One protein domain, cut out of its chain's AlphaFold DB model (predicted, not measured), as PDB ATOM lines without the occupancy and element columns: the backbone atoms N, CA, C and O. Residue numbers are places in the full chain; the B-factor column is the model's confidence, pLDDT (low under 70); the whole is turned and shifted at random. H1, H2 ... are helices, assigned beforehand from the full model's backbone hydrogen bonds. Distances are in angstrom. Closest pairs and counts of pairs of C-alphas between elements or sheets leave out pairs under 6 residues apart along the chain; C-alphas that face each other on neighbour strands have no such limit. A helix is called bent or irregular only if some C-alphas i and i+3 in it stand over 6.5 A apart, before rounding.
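AT A GLANCE: This is residues 2 to 72 of the 73 residues of an uncharacterized protein of Acidiphilium sp. 21-60-14 (UniProt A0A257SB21). Two long helices, H2 and H3, fold back on each other as a loose, open hairpin, and a short helix, H1, makes a corner with H2 near H2's first residues. Residues 59 to 72, of which 59 to 71 belong to H3, stick out free of the rest. The printed part has 71 residues with three named helices, in the order H1, H2, H3, and no named strand; the class is all helix. The whole is loose, with a radius of gyration of the C-alphas of 16.0 A, and flat, spanning 45 by 38 by 14 A.

HOW THE PARTS SIT: H1, residues 2 to 9, and H2, residues 18 to 40, only just touch, with 3 pairs of C-alphas within 8 A. The closest C-alphas of the two are those of Leu 9 and Ala 20, 6.3 A apart, and H2 touches H1 with residues 20 to 21 alone. Their lines stand about perpendicular, at 79 degrees. H2 and H3, residues 47 to 71, form a helical hairpin and run opposite ways at a shallow tilt of 29 degrees. They only just touch, with 3 pairs of C-alphas within 8 A. Their closest C-alphas are those of Gly 26 and Leu 54, 7.4 A apart. H2 touches H3 with residues 26 to 30 alone, and H3 touches H2 with residues 47 to 54 alone. H1 and H3 are apart. In H1, H2 and H3 every O i to N i+4 pair is within hydrogen-bond range.

IN THESE COORDINATES: H1 runs from Arg 2, whose C-alpha is at (12.437, 24.339, 70.341), to Leu 9. H2 runs from Glu 18, C-alpha at (-2.024, 33.364, 77.922), to Val 40, C-alpha at (11.786, 19.335, 102.346), and is 31.4 A long from first to last C-alpha. H3, the longest helix with 25 residues, runs from Ala 47 to Phe 71, whose C-alpha is at (-17.082, 49.840, 83.006), and is 35.7 A long from first to last C-alpha. None of the three helices is bent.

THE WHOLE: The two C-alphas farthest apart are those of His 42 and Phe 71, at 47.5 A. Without the residues that stand free, the body has 57 residues and spans 44 by 27 by 10 A. The printed part has no cut. The link from H1 to H2, 8 residues, and the link from H2 to H3, 6 residues, are both short. The mean pLDDT of the printed part is 79.4, and the model's confidence is low, under 70, at residues 2 to 16 and 66 to 72.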
ATOM      1  N   ARG A   2      12.805  22.905  70.439       58.44
ATOM      2  CA  ARG A   2      12.437  24.339  70.341       58.44
ATOM      3  C   ARG A   2      11.112  24.627  69.612       58.44
ATOM      4  O   ARG A   2      10.362  25.473  70.070       58.44
ATOM      5  N   GLY A   3      10.810  23.917  68.520       61.94
ATOM      6  CA  GLY A   3       9.558  24.105  67.769       61.94
ATOM      7  C   GLY A   3       8.299  23.630  68.505       61.94
ATOM      8  O   GLY A   3       7.255  24.253  68.378       61.94
ATOM      9  N   PHE A   4       8.417  22.583  69.326       61.88
ATOM     10  CA  PHE A   4       7.302  22.031  70.104       61.88
ATOM     11  C   PHE A   4       6.945  22.930  71.293       61.88
ATOM     12  O   PHE A   4       5.778  23.233  71.500       61.88
ATOM     13  N   LEU A   5       7.956  23.449  72.009       60.44
ATOM     14  CA  LEU A   5       7.730  24.476  73.034       60.44
ATOM     15  C   LEU A   5       7.122  25.742  72.432       60.44
ATOM     16  O   LEU A   5       6.233  26.324  73.034       60.44
ATOM     17  N   ARG A   6       7.577  26.160  71.241       61.84
ATOM     18  CA  ARG A   6       6.986  27.316  70.558       61.84
ATOM     19  C   ARG A   6       5.509  27.078  70.260       61.84
ATOM     20  O   ARG A   6       4.716  27.922  70.627       61.84
ATOM     21  N   GLY A   7       5.155  25.918  69.704       60.16
ATOM     22  CA  GLY A   7       3.762  25.560  69.421       60.16
ATOM     23  C   GLY A   7       2.869  25.437  70.660       60.16
ATOM     24  O   GLY A   7       1.683  25.702  70.560       60.16
ATOM     25  N   LEU A   8       3.424  25.091  71.827       60.34
ATOM     26  CA  LEU A   8       2.691  25.103  73.103       60.34
ATOM     27  C   LEU A   8       2.493  26.510  73.677       60.34
ATOM     28  O   LEU A   8       1.595  26.727  74.478       60.34
ATOM     29  N   LEU A   9       3.367  27.446  73.314       61.34
ATOM     30  CA  LEU A   9       3.355  28.818  73.811       61.34
ATOM     31  C   LEU A   9       2.637  29.773  72.860       61.34
ATOM     32  O   LEU A   9       2.379  30.904  73.255       61.34
ATOM     33  N   THR A  10       2.366  29.364  71.619       57.94
ATOM     34  CA  THR A  10       1.785  30.226  70.589       57.94
ATOM     35  C   THR A  10       0.477  29.670  70.042       57.94
ATOM     36  O   THR A  10       0.458  28.546  69.549       57.94
ATOM     37  N   ASP A  11      -0.567  30.495  70.041       62.41
ATOM     38  CA  ASP A  11      -1.843  30.238  69.368       62.41
ATOM     39  C   ASP A  11      -1.661  30.171  67.831       62.41
ATOM     40  O   ASP A  11      -0.620  30.572  67.300       62.41
ATOM     41  N   ALA A  12      -2.670  29.709  67.083       59.28
ATOM     42  CA  ALA A  12      -2.663  29.535  65.623       59.28
ATOM     43  C   ALA A  12      -2.277  30.806  64.831       59.28
ATOM     44  O   ALA A  12      -1.900  30.730  63.662       59.28
ATOM     45  N   GLN A  13      -2.335  31.976  65.475       57.66
ATOM     46  CA  GLN A  13      -1.944  33.284  64.940       57.66
ATOM     47  C   GLN A  13      -0.521  33.729  65.343       57.66
ATOM     48  O   GLN A  13      -0.124  34.861  65.066       57.66
ATOM     49  N   GLY A  14       0.257  32.873  66.012       56.59
ATOM     50  CA  GLY A  14       1.630  33.157  66.447       56.59
ATOM     51  C   GLY A  14       1.743  34.076  67.669       56.59
ATOM     52  O   GLY A  14       2.837  34.556  67.968       56.59
ATOM     53  N   ARG A  15       0.633  34.339  68.373       61.16
ATOM     54  CA  ARG A  15       0.597  35.122  69.620       61.16
ATOM     55  C   ARG A  15       0.756  34.218  70.829       61.16
ATOM     56  O   ARG A  15       0.354  33.065  70.764       61.16
ATOM     57  N   ALA A  16       1.330  34.743  71.910       61.47
ATOM     58  CA  ALA A  16       1.436  34.001  73.156       61.47
ATOM     59  C   ALA A  16       0.037  33.619  73.665       61.47
ATOM     60  O   ALA A  16      -0.792  34.507  73.859       61.47
ATOM     61  N   ASP A  17      -0.222  32.325  73.846       73.00
ATOM     62  CA  ASP A  17      -1.471  31.849  74.441       73.00
ATOM     63  C   ASP A  17      -1.366  32.008  75.964       73.00
ATOM     64  O   ASP A  17      -0.671  31.254  76.651       73.00
ATOM     65  N   GLU A  18      -2.013  33.049  76.491       71.31
ATOM     66  CA  GLU A  18      -2.024  33.364  77.922       71.31
ATOM     67  C   GLU A  18      -2.603  32.223  78.763       71.31
ATOM     68  O   GLU A  18      -2.119  31.981  79.868       71.31
ATOM     69  N   MET A  19      -3.573  31.466  78.243       73.00
ATOM     70  CA  MET A  19      -4.153  30.333  78.965       73.00
ATOM     71  C   MET A  19      -3.192  29.146  78.982       73.00
ATOM     72  O   MET A  19      -3.036  28.498  80.023       73.00
ATOM     73  N   ALA A  20      -2.487  28.891  77.879       76.56
ATOM     74  CA  ALA A  20      -1.434  27.879  77.847       76.56
ATOM     75  C   ALA A  20      -0.278  28.235  78.795       76.56
ATOM     76  O   ALA A  20       0.201  27.380  79.543       76.56
ATOM     77  N   LEU A  21       0.128  29.507  78.834       81.25
ATOM     78  CA  LEU A  21       1.146  30.011  79.758       81.25
ATOM     79  C   LEU A  21       0.728  29.869  81.223       81.25
ATOM     80  O   LEU A  21       1.515  29.371  82.028       81.25
ATOM     81  N   LEU A  22      -0.500  30.260  81.569       83.12
ATOM     82  CA  LEU A  22      -1.040  30.105  82.923       83.12
ATOM     83  C   LEU A  22      -1.149  28.632  83.325       83.12
ATOM     84  O   LEU A  22      -0.848  28.285  84.466       83.12
ATOM     85  N   THR A  23      -1.509  27.757  82.385       82.81
ATOM     86  CA  THR A  23      -1.574  26.308  82.615       82.81
ATOM     87  C   THR A  23      -0.187  25.728  82.879       82.81
ATOM     88  O   THR A  23       0.001  24.997  83.851       82.81
ATOM     89  N   ILE A  24       0.810  26.085  82.062       86.50
ATOM     90  CA  ILE A  24       2.201  25.652  82.256       86.50
ATOM     91  C   ILE A  24       2.735  26.173  83.591       86.50
ATOM     92  O   ILE A  24       3.332  25.409  84.348       86.50
ATOM     93  N   LEU A  25       2.502  27.452  83.897       87.88
ATOM     94  CA  LEU A  25       2.929  28.059  85.153       87.88
ATOM     95  C   LEU A  25       2.303  27.336  86.347       87.88
ATOM     96  O   LEU A  25       3.033  26.925  87.244       87.88
ATOM     97  N   GLY A  26       0.986  27.117  86.314       89.56
ATOM     98  CA  GLY A  26       0.249  26.414  87.359       89.56
ATOM     99  C   GLY A  26       0.728  24.978  87.568       89.56
ATOM    100  O   GLY A  26       0.801  24.525  88.710       89.56
ATOM    101  N   LEU A  27       1.102  24.274  86.496       90.56
ATOM    102  CA  LEU A  27       1.648  22.919  86.572       90.56
ATOM    103  C   LEU A  27       3.051  22.908  87.194       90.56
ATOM    104  O   LEU A  27       3.346  22.092  88.066       90.56
ATOM    105  N   VAL A  28       3.918  23.834  86.777       93.56
ATOM    106  CA  VAL A  28       5.285  23.947  87.306       93.56
ATOM    107  C   VAL A  28       5.264  24.314  88.789       93.56
ATOM    108  O   VAL A  28       5.999  23.711  89.573       93.56
ATOM    109  N   SER A  29       4.413  25.259  89.199       93.88
ATOM    110  CA  SER A  29       4.280  25.620  90.611       93.88
ATOM    111  C   SER A  29       3.637  24.511  91.442       93.88
ATOM    112  O   SER A  29       4.070  24.313  92.573       93.88
ATOM    113  N   PHE A  30       2.687  23.746  90.890       94.25
ATOM    114  CA  PHE A  30       2.114  22.573  91.563       94.25
ATOM    115  C   PHE A  30       3.205  21.554  91.898       94.25
ATOM    116  O   PHE A  30       3.415  21.241  93.066       94.25
ATOM    117  N   ILE A  31       3.961  21.113  90.887       94.19
ATOM    118  CA  ILE A  31       5.016  20.105  91.060       94.19
ATOM    119  C   ILE A  31       6.102  20.624  92.011       94.19
ATOM    120  O   ILE A  31       6.566  19.901  92.889       94.19
ATOM    121  N   GLY A  32       6.502  21.891  91.865       94.44
ATOM    122  CA  GLY A  32       7.509  22.501  92.732       94.44
ATOM    123  C   GLY A  32       7.084  22.539  94.201       94.44
ATOM    124  O   GLY A  32       7.879  22.203  95.081       94.44
ATOM    125  N   LEU A  33       5.831  22.917  94.471       93.88
ATOM    126  CA  LEU A  33       5.286  22.969  95.827       93.88
ATOM    127  C   LEU A  33       5.053  21.578  96.415       93.88
ATOM    128  O   LEU A  33       5.331  21.383  97.595       93.88
ATOM    129  N   GLU A  34       4.607  20.619  95.608       93.75
ATOM    130  CA  GLU A  34       4.435  19.228  96.023       93.75
ATOM    131  C   GLU A  34       5.773  18.620  96.457       93.75
ATOM    132  O   GLU A  34       5.904  18.126  97.580       93.75
ATOM    133  N   VAL A  35       6.805  18.738  95.614       94.75
ATOM    134  CA  VAL A  35       8.155  18.255  95.934       94.75
ATOM    135  C   VAL A  35       8.694  18.954  97.179       94.75
ATOM    136  O   VAL A  35       9.241  18.300  98.063       94.75
ATOM    137  N   PHE A  36       8.518  20.270  97.298       93.94
ATOM    138  CA  PHE A  36       8.960  21.005  98.480       93.94
ATOM    139  C   PHE A  36       8.237  20.547  99.757       93.94
ATOM    140  O   PHE A  36       8.882  20.301 100.779       93.94
ATOM    141  N   ALA A  37       6.915  20.392  99.710       94.19
ATOM    142  CA  ALA A  37       6.118  19.958 100.851       94.19
ATOM    143  C   ALA A  37       6.511  18.545 101.309       94.19
ATOM    144  O   ALA A  37       6.777  18.334 102.492       94.19
ATOM    145  N   VAL A  38       6.633  17.599 100.376       95.56
ATOM    146  CA  VAL A  38       6.909  16.191 100.693       95.56
ATOM    147  C   VAL A  38       8.381  15.961 101.045       95.56
ATOM    148  O   VAL A  38       8.687  15.311 102.046       95.56
ATOM    149  N   VAL A  39       9.310  16.495 100.248       96.44
ATOM    150  CA  VAL A  39      10.746  16.192 100.378       96.44
ATOM    151  C   VAL A  39      11.428  17.077 101.416       96.44
ATOM    152  O   VAL A  39      12.258  16.584 102.172       96.44
ATOM    153  N   VAL A  40      11.097  18.372 101.465       95.00
ATOM    154  CA  VAL A  40      11.786  19.335 102.346       95.00
ATOM    155  C   VAL A  40      11.043  19.517 103.664       95.00
ATOM    156  O   VAL A  40      11.668  19.625 104.717       95.00
ATOM    157  N   ARG A  41       9.708  19.581 103.625       95.00
ATOM    158  CA  ARG A  41       8.885  19.828 104.820       95.00
ATOM    159  C   ARG A  41       8.348  18.548 105.454       95.00
ATOM    160  O   ARG A  41       7.850  18.629 106.571       95.00
ATOM    161  N   HIS A  42       8.467  17.400 104.780       94.06
ATOM    162  CA  HIS A  42       7.904  16.114 105.211       94.06
ATOM    163  C   HIS A  42       6.412  16.210 105.572       94.06
ATOM    164  O   HIS A  42       5.936  15.581 106.515       94.06
ATOM    165  N   GLN A  43       5.680  17.037 104.828       93.56
ATOM    166  CA  GLN A  43       4.255  17.296 104.998       93.56
ATOM    167  C   GLN A  43       3.471  16.749 103.808       93.56
ATOM    168  O   GLN A  43       3.988  16.642 102.695       93.56
ATOM    169  N   HIS A  44       2.200  16.422 104.043       92.25
ATOM    170  CA  HIS A  44       1.283  16.087 102.964       92.25
ATOM    171  C   HIS A  44       0.952  17.348 102.163       92.25
ATOM    172  O   HIS A  44       0.634  18.390 102.739       92.25
ATOM    173  N   PHE A  45       1.026  17.253 100.840       94.25
ATOM    174  CA  PHE A  45       0.658  18.351  99.959       94.25
ATOM    175  C   PHE A  45      -0.865  18.398  99.773       94.25
ATOM    176  O   PHE A  45      -1.484  17.405  99.395       94.25
ATOM    177  N   ASP A  46      -1.481  19.547 100.053       94.00
ATOM    178  CA  ASP A  46      -2.914  19.768  99.842       94.00
ATOM    179  C   ASP A  46      -3.186  20.227  98.400       94.00
ATOM    180  O   ASP A  46      -3.219  21.420  98.082       94.00
ATOM    181  N   ALA A  47      -3.356  19.246  97.513       92.12
ATOM    182  CA  ALA A  47      -3.636  19.482  96.102       92.12
ATOM    183  C   ALA A  47      -4.999  20.157  95.866       92.12
ATOM    184  O   ALA A  47      -5.142  20.939  94.923       92.12
ATOM    185  N   GLU A  48      -5.991  19.880  96.717       92.38
ATOM    186  CA  GLU A  48      -7.339  20.434  96.581       92.38
ATOM    187  C   GLU A  48      -7.350  21.921  96.946       92.38
ATOM    188  O   GLU A  48      -7.831  22.749  96.166       92.38
ATOM    189  N   GLY A  49      -6.730  22.280  98.076       92.31
ATOM    190  CA  GLY A  49      -6.554  23.670  98.493       92.31
ATOM    191  C   GLY A  49      -5.767  24.492  97.472       92.31
ATOM    192  O   GLY A  49      -6.155  25.617  97.142       92.31
ATOM    193  N   TYR A  50      -4.711  23.914  96.890       93.06
ATOM    194  CA  TYR A  50      -3.986  24.551  95.791       93.06
ATOM    195  C   TYR A  50      -4.881  24.778  94.563       93.06
ATOM    196  O   TYR A  50      -4.912  25.886  94.023       93.06
ATOM    197  N   GLY A  51      -5.634  23.759  94.136       89.19
ATOM    198  CA  GLY A  51      -6.542  23.849  92.990       89.19
ATOM    199  C   GLY A  51      -7.633  24.904  93.180       89.19
ATOM    200  O   GLY A  51      -7.881  25.704  92.278       89.19
ATOM    201  N   MET A  52      -8.230  24.973  94.373       92.88
ATOM    202  CA  MET A  52      -9.194  26.018  94.727       92.88
ATOM    203  C   MET A  52      -8.561  27.417  94.725       92.88
ATOM    204  O   MET A  52      -9.153  28.362  94.196       92.88
ATOM    205  N   GLY A  53      -7.351  27.574  95.268       91.44
ATOM    206  CA  GLY A  53      -6.636  28.854  95.277       91.44
ATOM    207  C   GLY A  53      -6.265  29.336  93.872       91.44
ATOM    208  O   GLY A  53      -6.514  30.486  93.503       91.44
ATOM    209  N   LEU A  54      -5.725  28.447  93.041       88.81
ATOM    210  CA  LEU A  54      -5.346  28.772  91.668       88.81
ATOM    211  C   LEU A  54      -6.581  29.022  90.783       88.81
ATOM    212  O   LEU A  54      -6.628  29.998  90.039       88.81
ATOM    213  N   GLY A  55      -7.628  28.207  90.916       85.81
ATOM    214  CA  GLY A  55      -8.888  28.407  90.196       85.81
ATOM    215  C   GLY A  55      -9.601  29.706  90.585       85.81
ATOM    216  O   GLY A  55     -10.063  30.440  89.711       85.81
ATOM    217  N   SER A  56      -9.650  30.038  91.880       89.00
ATOM    218  CA  SER A  56     -10.282  31.276  92.359       89.00
ATOM    219  C   SER A  56      -9.517  32.531  91.945       89.00
ATOM    220  O   SER A  56     -10.144  33.521  91.573       89.00
ATOM    221  N   THR A  57      -8.183  32.498  91.936       87.38
ATOM    222  CA  THR A  57      -7.361  33.626  91.466       87.38
ATOM    223  C   THR A  57      -7.516  33.864  89.965       87.38
ATOM    224  O   THR A  57      -7.707  35.011  89.558       87.38
ATOM    225  N   ILE A  58      -7.535  32.807  89.144       86.62
ATOM    226  CA  ILE A  58      -7.829  32.919  87.704       86.62
ATOM    227  C   ILE A  58      -9.262  33.433  87.482       86.62
ATOM    228  O   ILE A  58      -9.483  34.349  86.687       86.62
ATOM    229  N   GLY A  59     -10.241  32.907  88.220       84.69
ATOM    230  CA  GLY A  59     -11.631  33.373  88.167       84.69
ATOM    231  C   GLY A  59     -11.773  34.853  88.545       84.69
ATOM    232  O   GLY A  59     -12.407  35.624  87.832       84.69
ATOM    233  N   ALA A  60     -11.121  35.292  89.620       85.44
ATOM    234  CA  ALA A  60     -11.126  36.689  90.040       85.44
ATOM    235  C   ALA A  60     -10.423  37.607  89.025       85.44
ATOM    236  O   ALA A  60     -10.923  38.695  88.738       85.44
ATOM    237  N   ALA A  61      -9.301  37.170  88.444       82.56
ATOM    238  CA  ALA A  61      -8.576  37.930  87.428       82.56
ATOM    239  C   ALA A  61      -9.412  38.114  86.152       82.56
ATOM    240  O   ALA A  61      -9.529  39.231  85.647       82.56
ATOM    241  N   THR A  62     -10.055  37.047  85.668       80.69
ATOM    242  CA  THR A  62     -10.930  37.099  84.484       80.69
ATOM    243  C   THR A  62     -12.169  37.964  84.717       80.69
ATOM    244  O   THR A  62     -12.510  38.784  83.861       80.69
ATOM    245  N   LEU A  63     -12.802  37.872  85.892       79.81
ATOM    246  CA  LEU A  63     -13.916  38.746  86.269       79.81
ATOM    247  C   LEU A  63     -13.483  40.213  86.393       79.81
ATOM    248  O   LEU A  63     -14.162  41.095  85.872       79.81
ATOM    249  N   GLY A  64     -12.345  40.487  87.034       75.56
ATOM    250  CA  GLY A  64     -11.805  41.840  87.185       75.56
ATOM    251  C   GLY A  64     -11.438  42.487  85.848       75.56
ATOM    252  O   GLY A  64     -11.756  43.653  85.615       75.56
ATOM    253  N   MET A  65     -10.835  41.725  84.930       72.38
ATOM    254  CA  MET A  65     -10.546  42.183  83.566       72.38
ATOM    255  C   MET A  65     -11.829  42.406  82.752       72.38
ATOM    256  O   MET A  65     -11.953  43.428  82.077       72.38
ATOM    257  N   GLY A  66     -12.815  41.510  82.863       65.31
ATOM    258  CA  GLY A  66     -14.114  41.649  82.200       65.31
ATOM    259  C   GLY A  66     -14.934  42.839  82.712       65.31
ATOM    260  O   GLY A  66     -15.575  43.533  81.925       65.31
ATOM    261  N   LEU A  67     -14.871  43.128  84.014       59.38
ATOM    262  CA  LEU A  67     -15.496  44.306  84.624       59.38
ATOM    263  C   LEU A  67     -14.800  45.600  84.195       59.38
ATOM    264  O   LEU A  67     -15.481  46.550  83.817       59.38
ATOM    265  N   LYS A  68     -13.462  45.626  84.161       57.81
ATOM    266  CA  LYS A  68     -12.695  46.771  83.646       57.81
ATOM    267  C   LYS A  68     -12.990  47.043  82.166       57.81
ATOM    268  O   LYS A  68     -13.097  48.198  81.783       57.81
ATOM    269  N   SER A  69     -13.179  46.003  81.354       57.03
ATOM    270  CA  SER A  69     -13.557  46.146  79.942       57.03
ATOM    271  C   SER A  69     -14.996  46.633  79.733       57.03
ATOM    272  O   SER A  69     -15.290  47.152  78.661       57.03
ATOM    273  N   LYS A  70     -15.901  46.430  80.703       56.34
ATOM    274  CA  LYS A  70     -17.317  46.834  80.608       56.34
ATOM    275  C   LYS A  70     -17.629  48.192  81.238       56.34
ATOM    276  O   LYS A  70     -18.620  48.799  80.854       56.34
ATOM    277  N   PHE A  71     -16.838  48.624  82.219       57.25
ATOM    278  CA  PHE A  71     -17.082  49.840  83.006       57.25
ATOM    279  C   PHE A  71     -15.921  50.845  82.964       57.25
ATOM    280  O   PHE A  71     -15.982  51.865  83.641       57.25
ATOM    281  N   GLY A  72     -14.852  50.544  82.225       52.38
ATOM    282  CA  GLY A  72     -13.714  51.435  82.019       52.38
ATOM    283  C   GLY A  72     -13.810  52.189  80.698       52.38
ATOM    284  O   GLY A  72     -13.010  51.915  79.810       52.38
TER     285      GLY A  72